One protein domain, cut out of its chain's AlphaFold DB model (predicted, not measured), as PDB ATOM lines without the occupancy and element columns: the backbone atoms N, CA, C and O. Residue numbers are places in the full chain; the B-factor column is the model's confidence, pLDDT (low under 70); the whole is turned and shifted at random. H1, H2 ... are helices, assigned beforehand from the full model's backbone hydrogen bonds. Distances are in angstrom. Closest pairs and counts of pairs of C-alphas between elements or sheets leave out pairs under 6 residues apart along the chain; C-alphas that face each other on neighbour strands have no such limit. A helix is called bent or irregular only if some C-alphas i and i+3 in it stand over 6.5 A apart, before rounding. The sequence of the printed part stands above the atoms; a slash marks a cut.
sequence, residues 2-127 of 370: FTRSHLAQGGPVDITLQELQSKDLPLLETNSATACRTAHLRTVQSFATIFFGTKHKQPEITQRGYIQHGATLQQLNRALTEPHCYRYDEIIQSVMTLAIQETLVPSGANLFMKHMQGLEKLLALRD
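This is residues 2 to 127 of the 370 residues of an uncharacterized protein of Phaeosphaeria nodorum (strain SN15 / ATCC MYA-4574 / FGSC 10173) (UniProt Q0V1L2). What shape does this model make? Two helical hairpins, H3 with H4 and H5 with H6, pack side by side along H3 and H5; H2 crosses close to H3, and H1 lies farthest out. H3, H4 and H5 form an up-and-down bundle, each running against the one before it in the chain. How large is it? The printed part has 126 residues with six named helices, H1 to H6 in order, and no named strand, an all helix class. It is compact, with a radius of gyration of the C-alphas of 14.4 A, and spans 41 by 36 by 30 A.

What comes first? H1, residues 2 to 6, is close to but not clearly touching H2, residues 12 to 22; their closest C-alphas, Arg 4 and Asp 14, are 7.1 A apart. H2 only just touches the hub H3, residues 32 to 55, with 3 pairs of C-alphas within 8 A and residues 40 to 41 of H3 alone; the closest C-alphas are Leu 20 and Leu 41, 6.9 A, and the lines are about perpendicular at 80 degrees. What else touches H3? H4, residues 59 to 81, runs opposite ways to it at a shallow tilt of 25 degrees, a hairpin, with closest C-alphas Gly 53 and Thr 62 at 4.4 A. H5, residues 89 to 104, runs the same way as H3 at a shallow tilt of 16 degrees, with closest C-alphas His 40 and Ser 94 at 4.3 A. Where is H6, residues 111 to 124? It forms a hairpin with H5, with closest C-alphas Ala 99 and Phe 112 at 4.9 A, and is apart from H3 and H4. Are the backbones helical? Every O i to N i+4 pair is within hydrogen-bond range in H1, H2, H4, H5 and H6, and 18 of 20 in H3.

Where are the anchors? H1 begins at C-alpha 2 (288.846, 271.802, 328.398), and H6 ends at C-alpha 124 (291.233, 266.785, 362.056). Which helices are long? H3 measures 34.0 A and H4 33.2 A from first to last C-alpha; H3 is irregular, with C-alphas 37 and 40 7.3 A apart and a kink of 46 degrees near residue 39.

How far does it reach? The two C-alphas farthest apart, Lys 57 and Asp 127, are 43.7 A apart; the printed part has no cut and no long link. Where is confidence low? Residues 2 to 34 are under 70, and the mean pLDDT of the printed part is 83.1.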
ATOM      1  N   PHE A   2     290.064 271.495 327.622       31.34
ATOM      2  CA  PHE A   2     288.846 271.802 328.398       31.34
ATOM      3  C   PHE A   2     289.020 271.688 329.926       31.34
ATOM      4  O   PHE A   2     288.616 272.577 330.667       31.34
ATOM      5  N   THR A   3     289.697 270.637 330.399       40.38
ATOM      6  CA  THR A   3     289.948 270.399 331.832       40.38
ATOM      7  C   THR A   3     290.803 271.494 332.477       40.38
ATOM      8  O   THR A   3     290.489 271.941 333.571       40.38
ATOM      9  N   ARG A   4     291.826 272.005 331.778       41.72
ATOM     10  CA  ARG A   4     292.705 273.075 332.287       41.72
ATOM     11  C   ARG A   4     292.009 274.440 332.388       41.72
ATOM     12  O   ARG A   4     292.373 275.230 333.248       41.72
ATOM     13  N   SER A   5     291.022 274.719 331.536       41.16
ATOM     14  CA  SER A   5     290.265 275.978 331.579       41.16
ATOM     15  C   SER A   5     289.033 275.939 332.490       41.16
ATOM     16  O   SER A   5     288.571 277.001 332.892       41.16
ATOM     17  N   HIS A   6     288.512 274.754 332.841       45.75
ATOM     18  CA  HIS A   6     287.217 274.643 333.533       45.75
ATOM     19  C   HIS A   6     287.230 273.834 334.841       45.75
ATOM     20  O   HIS A   6     286.318 274.008 335.640       45.75
ATOM     21  N   LEU A   7     288.246 273.002 335.117       51.41
ATOM     22  CA  LEU A   7     288.355 272.230 336.373       51.41
ATOM     23  C   LEU A   7     289.301 272.883 337.398       51.41
ATOM     24  O   LEU A   7     289.988 272.182 338.130       51.41
ATOM     25  N   ALA A   8     289.289 274.217 337.477       54.31
ATOM     26  CA  ALA A   8     290.137 275.067 338.330       54.31
ATOM     27  C   ALA A   8     291.522 275.398 337.741       54.31
ATOM     28  O   ALA A   8     292.551 274.846 338.129       54.31
ATOM     29  N   GLN A   9     291.547 276.383 336.841       53.81
ATOM     30  CA  GLN A   9     292.768 277.117 336.509       53.81
ATOM     31  C   GLN A   9     293.325 277.752 337.798       53.81
ATOM     32  O   GLN A   9     292.598 278.466 338.488       53.81
ATOM     33  N   GLY A  10     294.576 277.444 338.159       57.38
ATOM     34  CA  GLY A  10     295.147 277.814 339.464       57.38
ATOM     35  C   GLY A  10     294.725 276.924 340.645       57.38
ATOM     36  O   GLY A  10     295.044 277.240 341.788       57.38
ATOM     37  N   GLY A  11     294.023 275.814 340.399       65.25
ATOM     38  CA  GLY A  11     293.732 274.806 341.418       65.25
ATOM     39  C   GLY A  11     294.959 273.946 341.766       65.25
ATOM     40  O   GLY A  11     295.943 273.940 341.023       65.25
ATOM     41  N   PRO A  12     294.911 273.150 342.852       60.53
ATOM     42  CA  PRO A  12     296.053 272.366 343.336       60.53
ATOM     43  C   PRO A  12     296.660 271.432 342.281       60.53
ATOM     44  O   PRO A  12     297.876 271.290 342.202       60.53
ATOM     45  N   VAL A  13     295.820 270.830 341.434       62.28
ATOM     46  CA  VAL A  13     296.261 269.944 340.344       62.28
ATOM     47  C   VAL A  13     296.979 270.725 339.237       62.28
ATOM     48  O   VAL A  13     298.008 270.270 338.750       62.28
ATOM     49  N   ASP A  14     296.488 271.911 338.859       68.75
ATOM     50  CA  ASP A  14     297.137 272.769 337.852       68.75
ATOM     51  C   ASP A  14     298.477 273.312 338.372       68.75
ATOM     52  O   ASP A  14     299.470 273.275 337.648       68.75
ATOM     53  N   ILE A  15     298.541 273.714 339.648       69.88
ATOM     54  CA  ILE A  15     299.795 274.112 340.314       69.88
ATOM     55  C   ILE A  15     300.785 272.941 340.315       69.88
ATOM     56  O   ILE A  15     301.924 273.097 339.883       69.88
ATOM     57  N   THR A  16     300.338 271.746 340.707       66.12
ATOM     58  CA  THR A  16     301.187 270.541 340.722       66.12
ATOM     59  C   THR A  16     301.727 270.207 339.330       66.12
ATOM     60  O   THR A  16     302.895 269.854 339.172       66.12
ATOM     61  N   LEU A  17     300.896 270.338 338.292       67.56
ATOM     62  CA  LEU A  17     301.311 270.121 336.905       67.56
ATOM     63  C   LEU A  17     302.350 271.154 336.447       67.56
ATOM     64  O   LEU A  17     303.282 270.792 335.731       67.56
ATOM     65  N   GLN A  18     302.223 272.413 336.869       69.50
ATOM     66  CA  GLN A  18     303.227 273.449 336.601       69.50
ATOM     67  C   GLN A  18     304.543 273.167 337.343       69.50
ATOM     68  O   GLN A  18     305.622 273.352 336.775       69.50
ATOM     69  N   GLU A  19     304.479 272.653 338.573       66.06
ATOM     70  CA  GLU A  19     305.662 272.226 339.329       66.06
ATOM     71  C   GLU A  19     306.377 271.026 338.694       66.06
ATOM     72  O   GLU A  19     307.606 271.009 338.627       66.06
ATOM     73  N   LEU A  20     305.627 270.052 338.168       63.44
ATOM     74  CA  LEU A  20     306.179 268.917 337.416       63.44
ATOM     75  C   LEU A  20     306.899 269.355 336.135       63.44
ATOM     76  O   LEU A  20     307.855 268.708 335.722       63.44
ATOM     77  N   GLN A  21     306.441 270.433 335.496       63.94
ATOM     78  CA  GLN A  21     307.081 270.980 334.294       63.94
ATOM     79  C   GLN A  21     308.350 271.781 334.601       63.94
ATOM     80  O   GLN A  21     309.190 271.941 333.719       63.94
ATOM     81  N   SER A  22     308.478 272.312 335.819       57.25
ATOM     82  CA  SER A  22     309.587 273.185 336.220       57.25
ATOM     83  C   SER A  22     310.684 272.463 337.006       57.25
ATOM     84  O   SER A  22     311.820 272.934 337.030       57.25
ATOM     85  N   LYS A  23     310.381 271.315 337.621       53.03
ATOM     86  CA  LYS A  23     311.367 270.441 338.264       53.03
ATOM     87  C   LYS A  23     311.717 269.298 337.314       53.03
ATOM     88  O   LYS A  23     310.900 268.407 337.096       53.03
ATOM     89  N   ASP A  24     312.942 269.291 336.791       48.16
ATOM     90  CA  ASP A  24     313.476 268.104 336.127       48.16
ATOM     91  C   ASP A  24     313.353 266.895 337.083       48.16
ATOM     92  O   ASP A  24     313.715 266.954 338.263       48.16
ATOM     93  N   LEU A  25     312.841 265.783 336.547       56.09
ATOM     94  CA  LEU A  25     312.601 264.489 337.203       56.09
ATOM     95  C   LEU A  25     313.765 263.837 338.010       56.09
ATOM     96  O   LEU A  25     313.449 262.923 338.777       56.09
ATOM     97  N   PRO A  26     315.065 264.222 337.931       51.16
ATOM     98  CA  PRO A  26     316.123 263.510 338.659       51.16
ATOM     99  C   PRO A  26     316.149 263.691 340.186       51.16
ATOM    100  O   PRO A  26     316.853 262.946 340.856       51.16
ATOM    101  N   LEU A  27     315.422 264.650 340.773       51.28
ATOM    102  CA  LEU A  27     315.551 264.984 342.208       51.28
ATOM    103  C   LEU A  27     314.650 264.178 343.162       51.28
ATOM    104  O   LEU A  27     314.564 264.485 344.350       51.28
ATOM    105  N   LEU A  28     314.001 263.117 342.681       56.53
ATOM    106  CA  LEU A  28     313.149 262.228 343.483       56.53
ATOM    107  C   LEU A  28     313.946 261.246 344.376       56.53
ATOM    108  O   LEU A  28     313.428 260.180 344.710       56.53
ATOM    109  N   GLU A  29     315.172 261.582 344.789       52.41
ATOM    110  CA  GLU A  29     315.986 260.753 345.687       52.41
ATOM    111  C   GLU A  29     315.687 260.966 347.185       52.41
ATOM    112  O   GLU A  29     315.165 261.981 347.650       52.41
ATOM    113  N   THR A  30     315.961 259.903 347.935       55.19
ATOM    114  CA  THR A  30     315.351 259.481 349.197       55.19
ATOM    115  C   THR A  30     315.896 260.189 350.439       55.19
ATOM    116  O   THR A  30     316.786 259.675 351.105       55.19
ATOM    117  N   ASN A  31     315.287 261.312 350.821       58.94
ATOM    118  CA  ASN A  31     315.319 261.824 352.198       58.94
ATOM    119  C   ASN A  31     313.883 261.883 352.747       58.94
ATOM    120  O   ASN A  31     312.980 262.259 352.007       58.94
ATOM    121  N   SER A  32     313.650 261.544 354.024       59.72
ATOM    122  CA  SER A  32     312.293 261.470 354.624       59.72
ATOM    123  C   SER A  32     311.513 262.798 354.514       59.72
ATOM    124  O   SER A  32     310.377 262.830 354.041       59.72
ATOM    125  N   ALA A  33     312.166 263.935 354.786       61.03
ATOM    126  CA  ALA A  33     311.556 265.259 354.602       61.03
ATOM    127  C   ALA A  33     311.258 265.590 353.123       61.03
ATOM    128  O   ALA A  33     310.240 266.211 352.810       61.03
ATOM    129  N   THR A  34     312.116 265.148 352.198       69.56
ATOM    130  CA  THR A  34     311.897 265.276 350.748       69.56
ATOM    131  C   THR A  34     310.776 264.348 350.276       69.56
ATOM    132  O   THR A  34     310.021 264.700 349.372       69.56
ATOM    133  N   ALA A  35     310.608 263.188 350.914       72.88
ATOM    134  CA  ALA A  35     309.572 262.219 350.588       72.88
ATOM    135  C   ALA A  35     308.169 262.772 350.874       72.88
ATOM    136  O   ALA A  35     307.308 262.640 350.009       72.88
ATOM    137  N   CYS A  36     307.951 263.447 352.011       78.31
ATOM    138  CA  CYS A  36     306.658 264.079 352.309       78.31
ATOM    139  C   CYS A  36     306.327 265.199 351.299       78.31
ATOM    140  O   CYS A  36     305.203 265.275 350.811       78.31
ATOM    141  N   ARG A  37     307.322 266.003 350.899       80.50
ATOM    142  CA  ARG A  37     307.147 267.118 349.944       80.50
ATOM    143  C   ARG A  37     307.008 266.689 348.483       80.50
ATOM    144  O   ARG A  37     306.502 267.441 347.664       80.50
ATOM    145  N   THR A  38     307.462 265.493 348.122       83.62
ATOM    146  CA  THR A  38     307.390 264.988 346.735       83.62
ATOM    147  C   THR A  38     306.330 263.908 346.542       83.62
ATOM    148  O   THR A  38     306.133 263.450 345.415       83.62
ATOM    149  N   ALA A  39     305.624 263.514 347.609       85.19
ATOM    150  CA  ALA A  39     304.588 262.484 347.564       85.19
ATOM    151  C   ALA A  39     303.528 262.794 346.494       85.19
ATOM    152  O   ALA A  39     303.233 261.938 345.660       85.19
ATOM    153  N   HIS A  40     303.038 264.036 346.456       88.69
ATOM    154  CA  HIS A  40     302.000 264.471 345.520       88.69
ATOM    155  C   HIS A  40     302.421 264.316 344.051       88.69
ATOM    156  O   HIS A  40     301.640 263.815 343.245       88.69
ATOM    157  N   LEU A  41     303.674 264.642 343.709       89.69
ATOM    158  CA  LEU A  41     304.216 264.502 342.350       89.69
ATOM    159  C   LEU A  41     304.169 263.046 341.874       89.69
ATOM    160  O   LEU A  41     303.715 262.765 340.764       89.69
ATOM    161  N   ARG A  42     304.593 262.106 342.732       89.38
ATOM    162  CA  ARG A  42     304.564 260.667 342.425       89.38
ATOM    163  C   ARG A  42     303.133 260.159 342.279       89.38
ATOM    164  O   ARG A  42     302.851 259.396 341.356       89.38
ATOM    165  N   THR A  43     302.224 260.627 343.136       92.62
ATOM    166  CA  THR A  43     300.800 260.292 343.042       92.62
ATOM    167  C   THR A  43     300.194 260.773 341.728       92.62
ATOM    168  O   THR A  43     299.552 259.988 341.035       92.62
ATOM    169  N   VAL A  44     300.444 262.025 341.340       91.62
ATOM    170  CA  VAL A  44     299.947 262.584 340.076       91.62
ATOM    171  C   VAL A  44     300.528 261.839 338.875       91.62
ATOM    172  O   VAL A  44     299.791 261.536 337.938       91.62
ATOM    173  N   GLN A  45     301.816 261.489 338.901       91.69
ATOM    174  CA  GLN A  45     302.449 260.726 337.823       91.69
ATOM    175  C   GLN A  45     301.858 259.316 337.680       91.69
ATOM    176  O   GLN A  45     301.563 258.880 336.563       91.69
ATOM    177  N   SER A  46     301.669 258.615 338.799       95.19
ATOM    178  CA  SER A  46     301.018 257.304 338.844       95.19
ATOM    179  C   SER A  46     299.595 257.383 338.283       95.19
ATOM    180  O   SER A  46     299.270 256.644 337.351       95.19
ATOM    181  N   PHE A  47     298.792 258.328 338.776       94.94
ATOM    182  CA  PHE A  47     297.426 258.552 338.312       94.94
ATOM    183  C   PHE A  47     297.384 258.849 336.809       94.94
ATOM    184  O   PHE A  47     296.640 258.199 336.076       94.94
ATOM    185  N   ALA A  48     298.210 259.778 336.319       94.06
ATOM    186  CA  ALA A  48     298.260 260.124 334.901       94.06
ATOM    187  C   ALA A  48     298.626 258.914 334.026       94.06
ATOM    188  O   ALA A  48     298.035 258.721 332.963       94.06
ATOM    189  N   THR A  49     299.559 258.077 334.489       95.38
ATOM    190  CA  THR A  49     299.979 256.854 333.789       95.38
ATOM    191  C   THR A  49     298.845 255.828 333.737       95.38
ATOM    192  O   THR A  49     298.551 255.314 332.657       95.38
ATOM    193  N   ILE A  50     298.159 255.579 334.861       96.50
ATOM    194  CA  ILE A  50     296.989 254.683 334.927       96.50
ATOM    195  C   ILE A  50     295.881 255.197 334.012       96.50
ATOM    196  O   ILE A  50     295.401 254.470 333.145       96.50
ATOM    197  N   PHE A  51     295.498 256.464 334.169       94.31
ATOM    198  CA  PHE A  51     294.408 257.064 333.413       94.31
ATOM    199  C   PHE A  51     294.675 257.021 331.908       94.31
ATOM    200  O   PHE A  51     293.797 256.621 331.143       94.31
ATOM    201  N   PHE A  52     295.889 257.376 331.475       95.62
ATOM    202  CA  PHE A  52     296.277 257.305 330.069       95.62
ATOM    203  C   PHE A  52     296.215 255.868 329.540       95.62
ATOM    204  O   PHE A  52     295.566 255.622 328.522       95.62
ATOM    205  N   GLY A  53     296.845 254.918 330.240       96.50
ATOM    206  CA  GLY A  53     296.841 253.509 329.846       96.50
ATOM    207  C   GLY A  53     295.420 252.965 329.697       96.50
ATOM    208  O   GLY A  53     295.081 252.392 328.663       96.50
ATOM    209  N   THR A  54     294.550 253.243 330.671       94.62
ATOM    210  CA  THR A  54     293.154 252.794 330.668       94.62
ATOM    211  C   THR A  54     292.343 253.449 329.550       94.62
ATOM    212  O   THR A  54     291.674 252.751 328.788       94.62
ATOM    213  N   LYS A  55     292.424 254.778 329.377       95.06
ATOM    214  CA  LYS A  55     291.670 255.487 328.325       95.06
ATOM    215  C   LYS A  55     292.091 255.085 326.913       95.06
ATOM    216  O   LYS A  55     291.244 255.056 326.022       95.06
ATOM    217  N   HIS A  56     293.363 254.749 326.711       95.75
ATOM    218  CA  HIS A  56     293.897 254.340 325.411       95.75
ATOM    219  C   HIS A  56     294.012 252.821 325.232       95.75
ATOM    220  O   HIS A  56     294.535 252.383 324.209       95.75
ATOM    221  N   LYS A  57     293.504 252.022 326.181       96.69
ATOM    222  CA  LYS A  57     293.536 250.549 326.147       96.69
ATOM    223  C   LYS A  57     294.956 249.986 325.968       96.69
ATOM    224  O   LYS A  57     295.167 249.053 325.199       96.69
ATOM    225  N   GLN A  58     295.933 250.568 326.664       98.12
ATOM    226  CA  GLN A  58     297.340 250.153 326.646       98.12
ATOM    227  C   GLN A  58     297.690 249.429 327.958       98.12
ATOM    228  O   GLN A  58     298.116 250.085 328.916       98.12
ATOM    229  N   PRO A  59     297.523 248.092 328.027       96.88
ATOM    230  CA  PRO A  59     297.619 247.342 329.281       96.88
ATOM    231  C   PRO A  59     299.006 247.427 329.926       96.88
ATOM    232  O   PRO A  59     299.098 247.517 331.145       96.88
ATOM    233  N   GLU A  60     300.079 247.490 329.134       98.00
ATOM    234  CA  GLU A  60     301.449 247.647 329.645       98.00
ATOM    235  C   GLU A  60     301.647 248.983 330.381       98.00
ATOM    236  O   GLU A  60     302.283 249.042 331.436       98.00
ATOM    237  N   ILE A  61     301.067 250.071 329.855       97.38
ATOM    238  CA  ILE A  61     301.127 251.383 330.507       97.38
ATOM    239  C   ILE A  61     300.284 251.374 331.778       97.38
ATOM    240  O   ILE A  61     300.762 251.840 332.812       97.38
ATOM    241  N   THR A  62     299.073 250.816 331.720       97.25
ATOM    242  CA  THR A  62     298.206 250.673 332.896       97.25
ATOM    243  C   THR A  62     298.903 249.877 333.998       97.25
ATOM    244  O   THR A  62     298.979 250.345 335.132       97.25
ATOM    245  N   GLN A  63     299.493 248.724 333.666       97.25
ATOM    246  CA  GLN A  63     300.230 247.885 334.610       97.25
ATOM    247  C   GLN A  63     301.401 248.647 335.242       97.25
ATOM    248  O   GLN A  63     301.555 248.645 336.462       97.25
ATOM    249  N   ARG A  64     302.197 249.361 334.436       97.38
ATOM    250  CA  ARG A  64     303.280 250.213 334.948       97.38
ATOM    251  C   ARG A  64     302.758 251.304 335.886       97.38
ATOM    252  O   ARG A  64     303.376 251.564 336.916       97.38
ATOM    253  N   GLY A  65     301.626 251.918 335.547       95.69
ATOM    254  CA  GLY A  65     300.958 252.909 336.386       95.69
ATOM    255  C   GLY A  65     300.536 252.342 337.745       95.69
ATOM    256  O   GLY A  65     300.776 252.985 338.766       95.69
ATOM    257  N   TYR A  66     299.998 251.119 337.783       96.56
ATOM    258  CA  TYR A  66     299.639 250.440 339.034       96.56
ATOM    259  C   TYR A  66     300.855 250.022 339.869       96.56
ATOM    260  O   TYR A  66     300.830 250.151 341.093       96.56
ATOM    261  N   ILE A  67     301.960 249.610 339.239       95.88
ATOM    262  CA  ILE A  67     303.226 249.368 339.953       95.88
ATOM    263  C   ILE A  67     303.699 250.661 340.644       95.88
ATOM    264  O   ILE A  67     304.053 250.651 341.825       95.88
ATOM    265  N   GLN A  68     303.651 251.795 339.937       93.44
ATOM    266  CA  GLN A  68     303.980 253.110 340.505       93.44
ATOM    267  C   GLN A  68     302.996 253.537 341.602       93.44
ATOM    268  O   GLN A  68     303.409 254.132 342.601       93.44
ATOM    269  N   HIS A  69     301.712 253.220 341.438       94.12
ATOM    270  CA  HIS A  69     300.668 253.489 342.421       94.12
ATOM    271  C   HIS A  69     300.945 252.771 343.742       94.12
ATOM    272  O   HIS A  69     301.010 253.415 344.787       94.12
ATOM    273  N   GLY A  70     301.214 251.461 343.694       93.88
ATOM    274  CA  GLY A  70     301.551 250.673 344.881       93.88
ATOM    275  C   GLY A  70     302.789 251.208 345.607       93.88
ATOM    276  O   GLY A  70     302.770 251.381 346.827       93.88
ATOM    277  N   ALA A  71     303.842 251.563 344.862       91.06
ATOM    278  CA  ALA A  71     305.037 252.184 345.436       91.06
ATOM    279  C   ALA A  71     304.731 253.545 346.096       91.06
ATOM    280  O   ALA A  71     305.240 253.847 347.180       91.06
ATOM    281  N   THR A  72     303.865 254.349 345.475       90.75
ATOM    282  CA  THR A  72     303.440 255.650 346.007       90.75
ATOM    283  C   THR A  72     302.611 255.496 347.281       90.75
ATOM    284  O   THR A  72     302.862 256.212 348.246       90.75
ATOM    285  N   LEU A  73     301.680 254.538 347.334       92.44
ATOM    286  CA  LEU A  73     300.910 254.232 348.543       92.44
ATOM    287  C   LEU A  73     301.815 253.801 349.700       92.44
ATOM    288  O   LEU A  73     301.657 254.283 350.820       92.44
ATOM    289  N   GLN A  74     302.795 252.932 349.441       91.94
ATOM    290  CA  GLN A  74     303.760 252.520 350.463       91.94
ATOM    291  C   GLN A  74     304.566 253.709 350.995       91.94
ATOM    292  O   GLN A  74     304.770 253.827 352.203       91.94
ATOM    293  N   GLN A  75     305.007 254.606 350.114       88.88
ATOM    294  CA  GLN A  75     305.722 255.810 350.520       88.88
ATOM    295  C   GLN A  75     304.833 256.773 351.308       88.88
ATOM    296  O   GLN A  75     305.286 257.307 352.317       88.88
ATOM    297  N   LEU A  76     303.589 256.982 350.874       91.38
ATOM    298  CA  LEU A  76     302.630 257.828 351.577       91.38
ATOM    299  C   LEU A  76     302.356 257.279 352.980       91.38
ATOM    300  O   LEU A  76     302.431 258.027 353.947       91.38
ATOM    301  N   ASN A  77     302.148 255.968 353.114       91.50
ATOM    302  CA  ASN A  77     301.990 255.324 354.417       91.50
ATOM    303  C   ASN A  77     303.215 255.535 355.315       91.50
ATOM    304  O   ASN A  77     303.056 255.902 356.474       91.50
ATOM    305  N   ARG A  78     304.440 255.388 354.788       90.19
ATOM    306  CA  ARG A  78     305.666 255.694 355.549       90.19
ATOM    307  C   ARG A  78     305.730 257.167 355.960       90.19
ATOM    308  O   ARG A  78     306.001 257.459 357.117       90.19
ATOM    309  N   ALA A  79     305.424 258.089 355.049       89.19
ATOM    310  CA  ALA A  79     305.366 259.517 355.353       89.19
ATOM    311  C   ALA A  79     304.349 259.824 356.464       89.19
ATOM    312  O   ALA A  79     304.618 260.643 357.330       89.19
ATOM    313  N   LEU A  80     303.209 259.134 356.487       90.25
ATOM    314  CA  LEU A  80     302.193 259.294 357.529       90.25
ATOM    315  C   LEU A  80     302.610 258.731 358.896       90.25
ATOM    316  O   LEU A  80     302.056 259.159 359.906       90.25
ATOM    317  N   THR A  81     303.580 257.811 358.952       90.38
ATOM    318  CA  THR A  81     304.156 257.351 360.230       90.38
ATOM    319  C   THR A  81     305.136 258.349 360.842       90.38
ATOM    320  O   THR A  81     305.379 258.303 362.047       90.38
ATOM    321  N   GLU A  82     305.678 259.268 360.040       89.19
ATOM    322  CA  GLU A  82     306.609 260.288 360.511       89.19
ATOM    323  C   GLU A  82     305.855 261.417 361.233       89.19
ATOM    324  O   GLU A  82     304.903 261.992 360.678       89.19
ATOM    325  N   PRO A  83     306.276 261.797 362.454       86.88
ATOM    326  CA  PRO A  83     305.683 262.920 363.159       86.88
ATOM    327  C   PRO A  83     305.680 264.183 362.294       86.88
ATOM    328  O   PRO A  83     306.641 264.496 361.597       86.88
ATOM    329  N   HIS A  84     304.588 264.940 362.364       87.75
ATOM    330  CA  HIS A  84     304.394 266.212 361.658       87.75
ATOM    331  C   HIS A  84     304.232 266.142 360.135       87.75
ATOM    332  O   HIS A  84     303.827 267.158 359.566       87.75
ATOM    333  N   CYS A  85     304.451 265.007 359.458       89.75
ATOM    334  CA  CYS A  85     304.277 264.976 358.001       89.75
ATOM    335  C   CYS A  85     302.827 265.242 357.565       89.75
ATOM    336  O   CYS A  85     302.605 265.857 356.526       89.75
ATOM    337  N   TYR A  86     301.839 264.925 358.407       90.00
ATOM    338  CA  TYR A  86     300.429 265.268 358.185       90.00
ATOM    339  C   TYR A  86     300.166 266.780 357.989       90.00
ATOM    340  O   TYR A  86     299.112 267.158 357.472       90.00
ATOM    341  N   ARG A  87     301.106 267.657 358.378       90.25
ATOM    342  CA  ARG A  87     301.006 269.120 358.229       90.25
ATOM    343  C   ARG A  87     301.330 269.621 356.819       90.25
ATOM    344  O   ARG A  87     300.967 270.746 356.501       90.25
ATOM    345  N   TYR A  88     301.987 268.816 355.983       91.62
ATOM    346  CA  TYR A  88     302.358 269.201 354.618       91.62
ATOM    347  C   TYR A  88     301.167 269.097 353.664       91.62
ATOM    348  O   TYR A  88     300.500 268.063 353.606       91.62
ATOM    349  N   ASP A  89     300.876 270.162 352.920       92.00
ATOM    350  CA  ASP A  89     299.785 270.203 351.932       92.00
ATOM    351  C   ASP A  89     299.949 269.134 350.853       92.00
ATOM    352  O   ASP A  89     298.964 268.578 350.375       92.00
ATOM    353  N   GLU A  90     301.186 268.758 350.557       91.81
ATOM    354  CA  GLU A  90     301.546 267.704 349.620       91.81
ATOM    355  C   GLU A  90     300.972 266.336 350.033       91.81
ATOM    356  O   GLU A  90     300.571 265.549 349.180       91.81
ATOM    357  N   ILE A  91     300.841 266.059 351.335       94.62
ATOM    358  CA  ILE A  91     300.192 264.831 351.822       94.62
ATOM    359  C   ILE A  91     298.689 264.857 351.526       94.62
ATOM    360  O   ILE A  91     298.126 263.862 351.070       94.62
ATOM    361  N   ILE A  92     298.041 266.005 351.735       94.62
ATOM    362  CA  ILE A  92     296.624 266.201 351.409       94.62
ATOM    363  C   ILE A  92     296.401 266.077 349.900       94.62
ATOM    364  O   ILE A  92     295.488 265.374 349.472       94.62
ATOM    365  N   GLN A  93     297.253 266.709 349.093       93.50
ATOM    366  CA  GLN A  93     297.194 266.631 347.634       93.50
ATOM    367  C   GLN A  93     297.397 265.198 347.131       93.50
ATOM    368  O   GLN A  93     296.686 264.777 346.216       93.50
ATOM    369  N   SER A  94     298.301 264.421 347.739       94.81
ATOM    370  CA  SER A  94     298.439 262.989 347.452       94.81
ATOM    371  C   SER A  94     297.139 262.234 347.710       94.81
ATOM    372  O   SER A  94     296.625 261.586 346.804       94.81
ATOM    373  N   VAL A  95     296.567 262.335 348.914       95.75
ATOM    374  CA  VAL A  95     295.332 261.605 349.259       95.75
ATOM    375  C   VAL A  95     294.161 262.035 348.371       95.75
ATOM    376  O   VAL A  95     293.426 261.186 347.875       95.75
ATOM    377  N   MET A  96     294.033 263.334 348.095       95.06
ATOM    378  CA  MET A  96     293.054 263.877 347.151       95.06
ATOM    379  C   MET A  96     293.227 263.288 345.746       95.06
ATOM    380  O   MET A  96     292.248 262.892 345.119       95.06
ATOM    381  N   THR A  97     294.459 263.213 345.243       94.44
ATOM    382  CA  THR A  97     294.737 262.655 343.911       94.44
ATOM    383  C   THR A  97     294.372 261.173 343.847       94.44
ATOM    384  O   THR A  97     293.796 260.740 342.852       94.44
ATOM    385  N   LEU A  98     294.643 260.409 344.912       94.81
ATOM    386  CA  LEU A  98     294.222 259.008 345.019       94.81
ATOM    387  C   LEU A  98     292.690 258.884 345.014       94.81
ATOM    388  O   LEU A  98     292.150 258.087 344.260       94.81
ATOM    389  N   ALA A  99     291.972 259.725 345.765       94.44
ATOM    390  CA  ALA A  99     290.506 259.729 345.747       94.44
ATOM    391  C   ALA A  99     289.936 260.044 344.347       94.44
ATOM    392  O   ALA A  99     289.022 259.370 343.870       94.44
ATOM    393  N   ILE A 100     290.504 261.033 343.650       92.56
ATOM    394  CA  ILE A 100     290.108 261.371 342.273       92.56
ATOM    395  C   ILE A 100     290.398 260.207 341.320       92.56
ATOM    396  O   ILE A 100     289.572 259.914 340.454       92.56
ATOM    397  N   GLN A 101     291.541 259.531 341.479       94.12
ATOM    398  CA  GLN A 101     291.855 258.332 340.705       94.12
ATOM    399  C   GLN A 101     290.747 257.290 340.866       94.12
ATOM    400  O   GLN A 101     290.223 256.847 339.850       94.12
ATOM    401  N   GLU A 102     290.330 256.971 342.094       94.44
ATOM    402  CA  GLU A 102     289.276 255.972 342.342       94.44
ATOM    403  C   GLU A 102     287.914 256.362 341.753       94.44
ATOM    404  O   GLU A 102     287.097 255.497 341.461       94.44
ATOM    405  N   THR A 103     287.668 257.653 341.515       90.31
ATOM    406  CA  THR A 103     286.446 258.114 340.830       90.31
ATOM    407  C   THR A 103     286.518 257.909 339.312       90.31
ATOM    408  O   THR A 103     285.503 257.698 338.652       90.31
ATOM    409  N   LEU A 104     287.714 258.014 338.725       91.62
ATOM    410  CA  LEU A 104     287.910 258.005 337.270       91.62
ATOM    411  C   LEU A 104     288.330 256.640 336.720       91.62
ATOM    412  O   LEU A 104     288.038 256.325 335.563       91.62
ATOM    413  N   VAL A 105     289.065 255.880 337.526       93.06
ATOM    414  CA  VAL A 105     289.552 254.529 337.262       93.06
ATOM    415  C   VAL A 105     289.462 253.757 338.586       93.06
ATOM    416  O   VAL A 105     290.466 253.661 339.291       93.06
ATOM    417  N   PRO A 106     288.265 253.262 338.952       91.25
ATOM    418  CA  PRO A 106     288.084 252.493 340.178       91.25
ATOM    419  C   PRO A 106     289.015 251.280 340.198       91.25
ATOM    420  O   PRO A 106     289.092 250.543 339.211       91.25
ATOM    421  N   SER A 107     289.725 251.089 341.308       89.38
ATOM    422  CA  SER A 107     290.616 249.941 341.518       89.38
ATOM    423  C   SER A 107     290.094 248.942 342.558       89.38
ATOM    424  O   SER A 107     290.705 247.897 342.757       89.38
ATOM    425  N   GLY A 108     288.953 249.240 343.186       90.50
ATOM    426  CA  GLY A 108     288.234 248.340 344.087       90.50
ATOM    427  C   GLY A 108     287.040 249.020 344.758       90.50
ATOM    428  O   GLY A 108     286.920 250.253 344.748       90.50
ATOM    429  N   ALA A 109     286.167 248.225 345.378       89.00
ATOM    430  CA  ALA A 109     284.998 248.743 346.073       89.00
ATOM    431  C   ALA A 109     285.372 249.655 347.253       89.00
ATOM    432  O   ALA A 109     286.294 249.404 348.043       89.00
ATOM    433  N   ASN A 110     284.620 250.749 347.384       90.38
ATOM    434  CA  ASN A 110     284.691 251.684 348.509       90.38
ATOM    435  C   ASN A 110     286.071 252.342 348.752       90.38
ATOM    436  O   ASN A 110     286.270 252.989 349.785       90.38
ATOM    437  N   LEU A 111     287.032 252.236 347.822       93.81
ATOM    438  CA  LEU A 111     288.370 252.825 347.981       93.81
ATOM    439  C   LEU A 111     288.333 254.356 348.003       93.81
ATOM    440  O   LEU A 111     289.002 254.970 348.836       93.81
ATOM    441  N   PHE A 112     287.476 254.969 347.179       93.81
ATOM    442  CA  PHE A 112     287.183 256.403 347.254       93.81
ATOM    443  C   PHE A 112     286.807 256.816 348.685       93.81
ATOM    444  O   PHE A 112     287.417 257.720 349.256       93.81
ATOM    445  N   MET A 113     285.862 256.098 349.303       95.06
ATOM    446  CA  MET A 113     285.385 256.405 350.650       95.06
ATOM    447  C   MET A 113     286.493 256.253 351.698       95.06
ATOM    448  O   MET A 113     286.643 257.110 352.570       95.06
ATOM    449  N   LYS A 114     287.336 255.217 351.582       95.38
ATOM    450  CA  LYS A 114     288.504 255.028 352.462       95.38
ATOM    451  C   LYS A 114     289.487 256.201 352.365       95.38
ATOM    452  O   LYS A 114     289.973 256.672 353.395       95.38
ATOM    453  N   HIS A 115     289.754 256.709 351.159       95.25
ATOM    454  CA  HIS A 115     290.594 257.897 350.980       95.25
ATOM    455  C   HIS A 115     289.959 259.148 351.593       95.25
ATOM    456  O   HIS A 115     290.655 259.899 352.276       95.25
ATOM    457  N   MET A 116     288.650 259.340 351.425       96.00
ATOM    458  CA  MET A 116     287.939 260.484 352.000       96.00
ATOM    459  C   MET A 116     287.925 260.467 353.534       96.00
ATOM    460  O   MET A 116     288.202 261.491 354.157       96.00
ATOM    461  N   GLN A 117     287.726 259.304 354.157       95.31
ATOM    462  CA  GLN A 117     287.852 259.145 355.613       95.31
ATOM    463  C   GLN A 117     289.280 259.421 356.104       95.31
ATOM    464  O   GLN A 117     289.485 260.034 357.154       95.31
ATOM    465  N   GLY A 118     290.291 258.967 355.355       94.88
ATOM    466  CA  GLY A 118     291.690 259.291 355.640       94.88
ATOM    467  C   GLY A 118     291.952 260.796 355.568       94.88
ATOM    468  O   GLY A 118     292.626 261.351 356.433       94.88
ATOM    469  N   LEU A 119     291.366 261.464 354.575       95.62
ATOM    470  CA  LEU A 119     291.478 262.903 354.382       95.62
ATOM    471  C   LEU A 119     290.823 263.700 355.518       95.62
ATOM    472  O   LEU A 119     291.445 264.629 356.031       95.62
ATOM    473  N   GLU A 120     289.627 263.313 355.966       95.50
ATOM    474  CA  GLU A 120     288.988 263.921 357.142       95.50
ATOM    475  C   GLU A 120     289.858 263.790 358.394       95.50
ATOM    476  O   GLU A 120     290.057 264.771 359.110       95.50
ATOM    477  N   LYS A 121     290.444 262.610 358.637       94.69
ATOM    478  CA  LYS A 121     291.369 262.405 359.764       94.69
ATOM    479  C   LYS A 121     292.602 263.302 359.658       94.69
ATOM    480  O   LYS A 121     293.030 263.859 360.665       94.69
ATOM    481  N   LEU A 122     293.161 263.470 358.458       94.31
ATOM    482  CA  LEU A 122     294.294 264.374 358.238       94.31
ATOM    483  C   LEU A 122     293.933 265.828 358.524       94.31
ATOM    484  O   LEU A 122     294.728 266.527 359.147       94.31
ATOM    485  N   LEU A 123     292.746 266.273 358.110       94.50
ATOM    486  CA  LEU A 123     292.255 267.611 358.430       94.50
ATOM    487  C   LEU A 123     291.999 267.763 359.932       94.50
ATOM    488  O   LEU A 123     292.380 268.778 360.497       94.50
ATOM    489  N   ALA A 124     291.468 266.745 360.611       93.75
ATOM    490  CA  ALA A 124     291.233 266.785 362.056       93.75
ATOM    491  C   ALA A 124     292.521 266.914 362.885       93.75
ATOM    492  O   ALA A 124     292.481 267.440 363.995       93.75
ATOM    493  N   LEU A 125     293.657 266.444 362.356       92.81
ATOM    494  CA  LEU A 125     294.976 266.629 362.968       92.81
ATOM    495  C   LEU A 125     295.541 268.042 362.759       92.81
ATOM    496  O   LEU A 125     296.544 268.401 363.384       92.81
ATOM    497  N   ARG A 126     294.943 268.823 361.859       91.50
ATOM    498  CA  ARG A 126     295.309 270.213 361.604       91.50
ATOM    499  C   ARG A 126     294.419 271.144 362.408       91.50
ATOM    500  O   ARG A 126     293.279 270.832 362.732       91.50
ATOM    501  N   ASP A 127     294.990 272.291 362.723       84.56
ATOM    502  CA  ASP A 127     294.318 273.337 363.468       84.56
ATOM    503  C   ASP A 127     293.808 274.399 362.472       84.56
ATOM    504  O   ASP A 127     294.638 275.025 361.800       84.56
TER     505      ASP A 127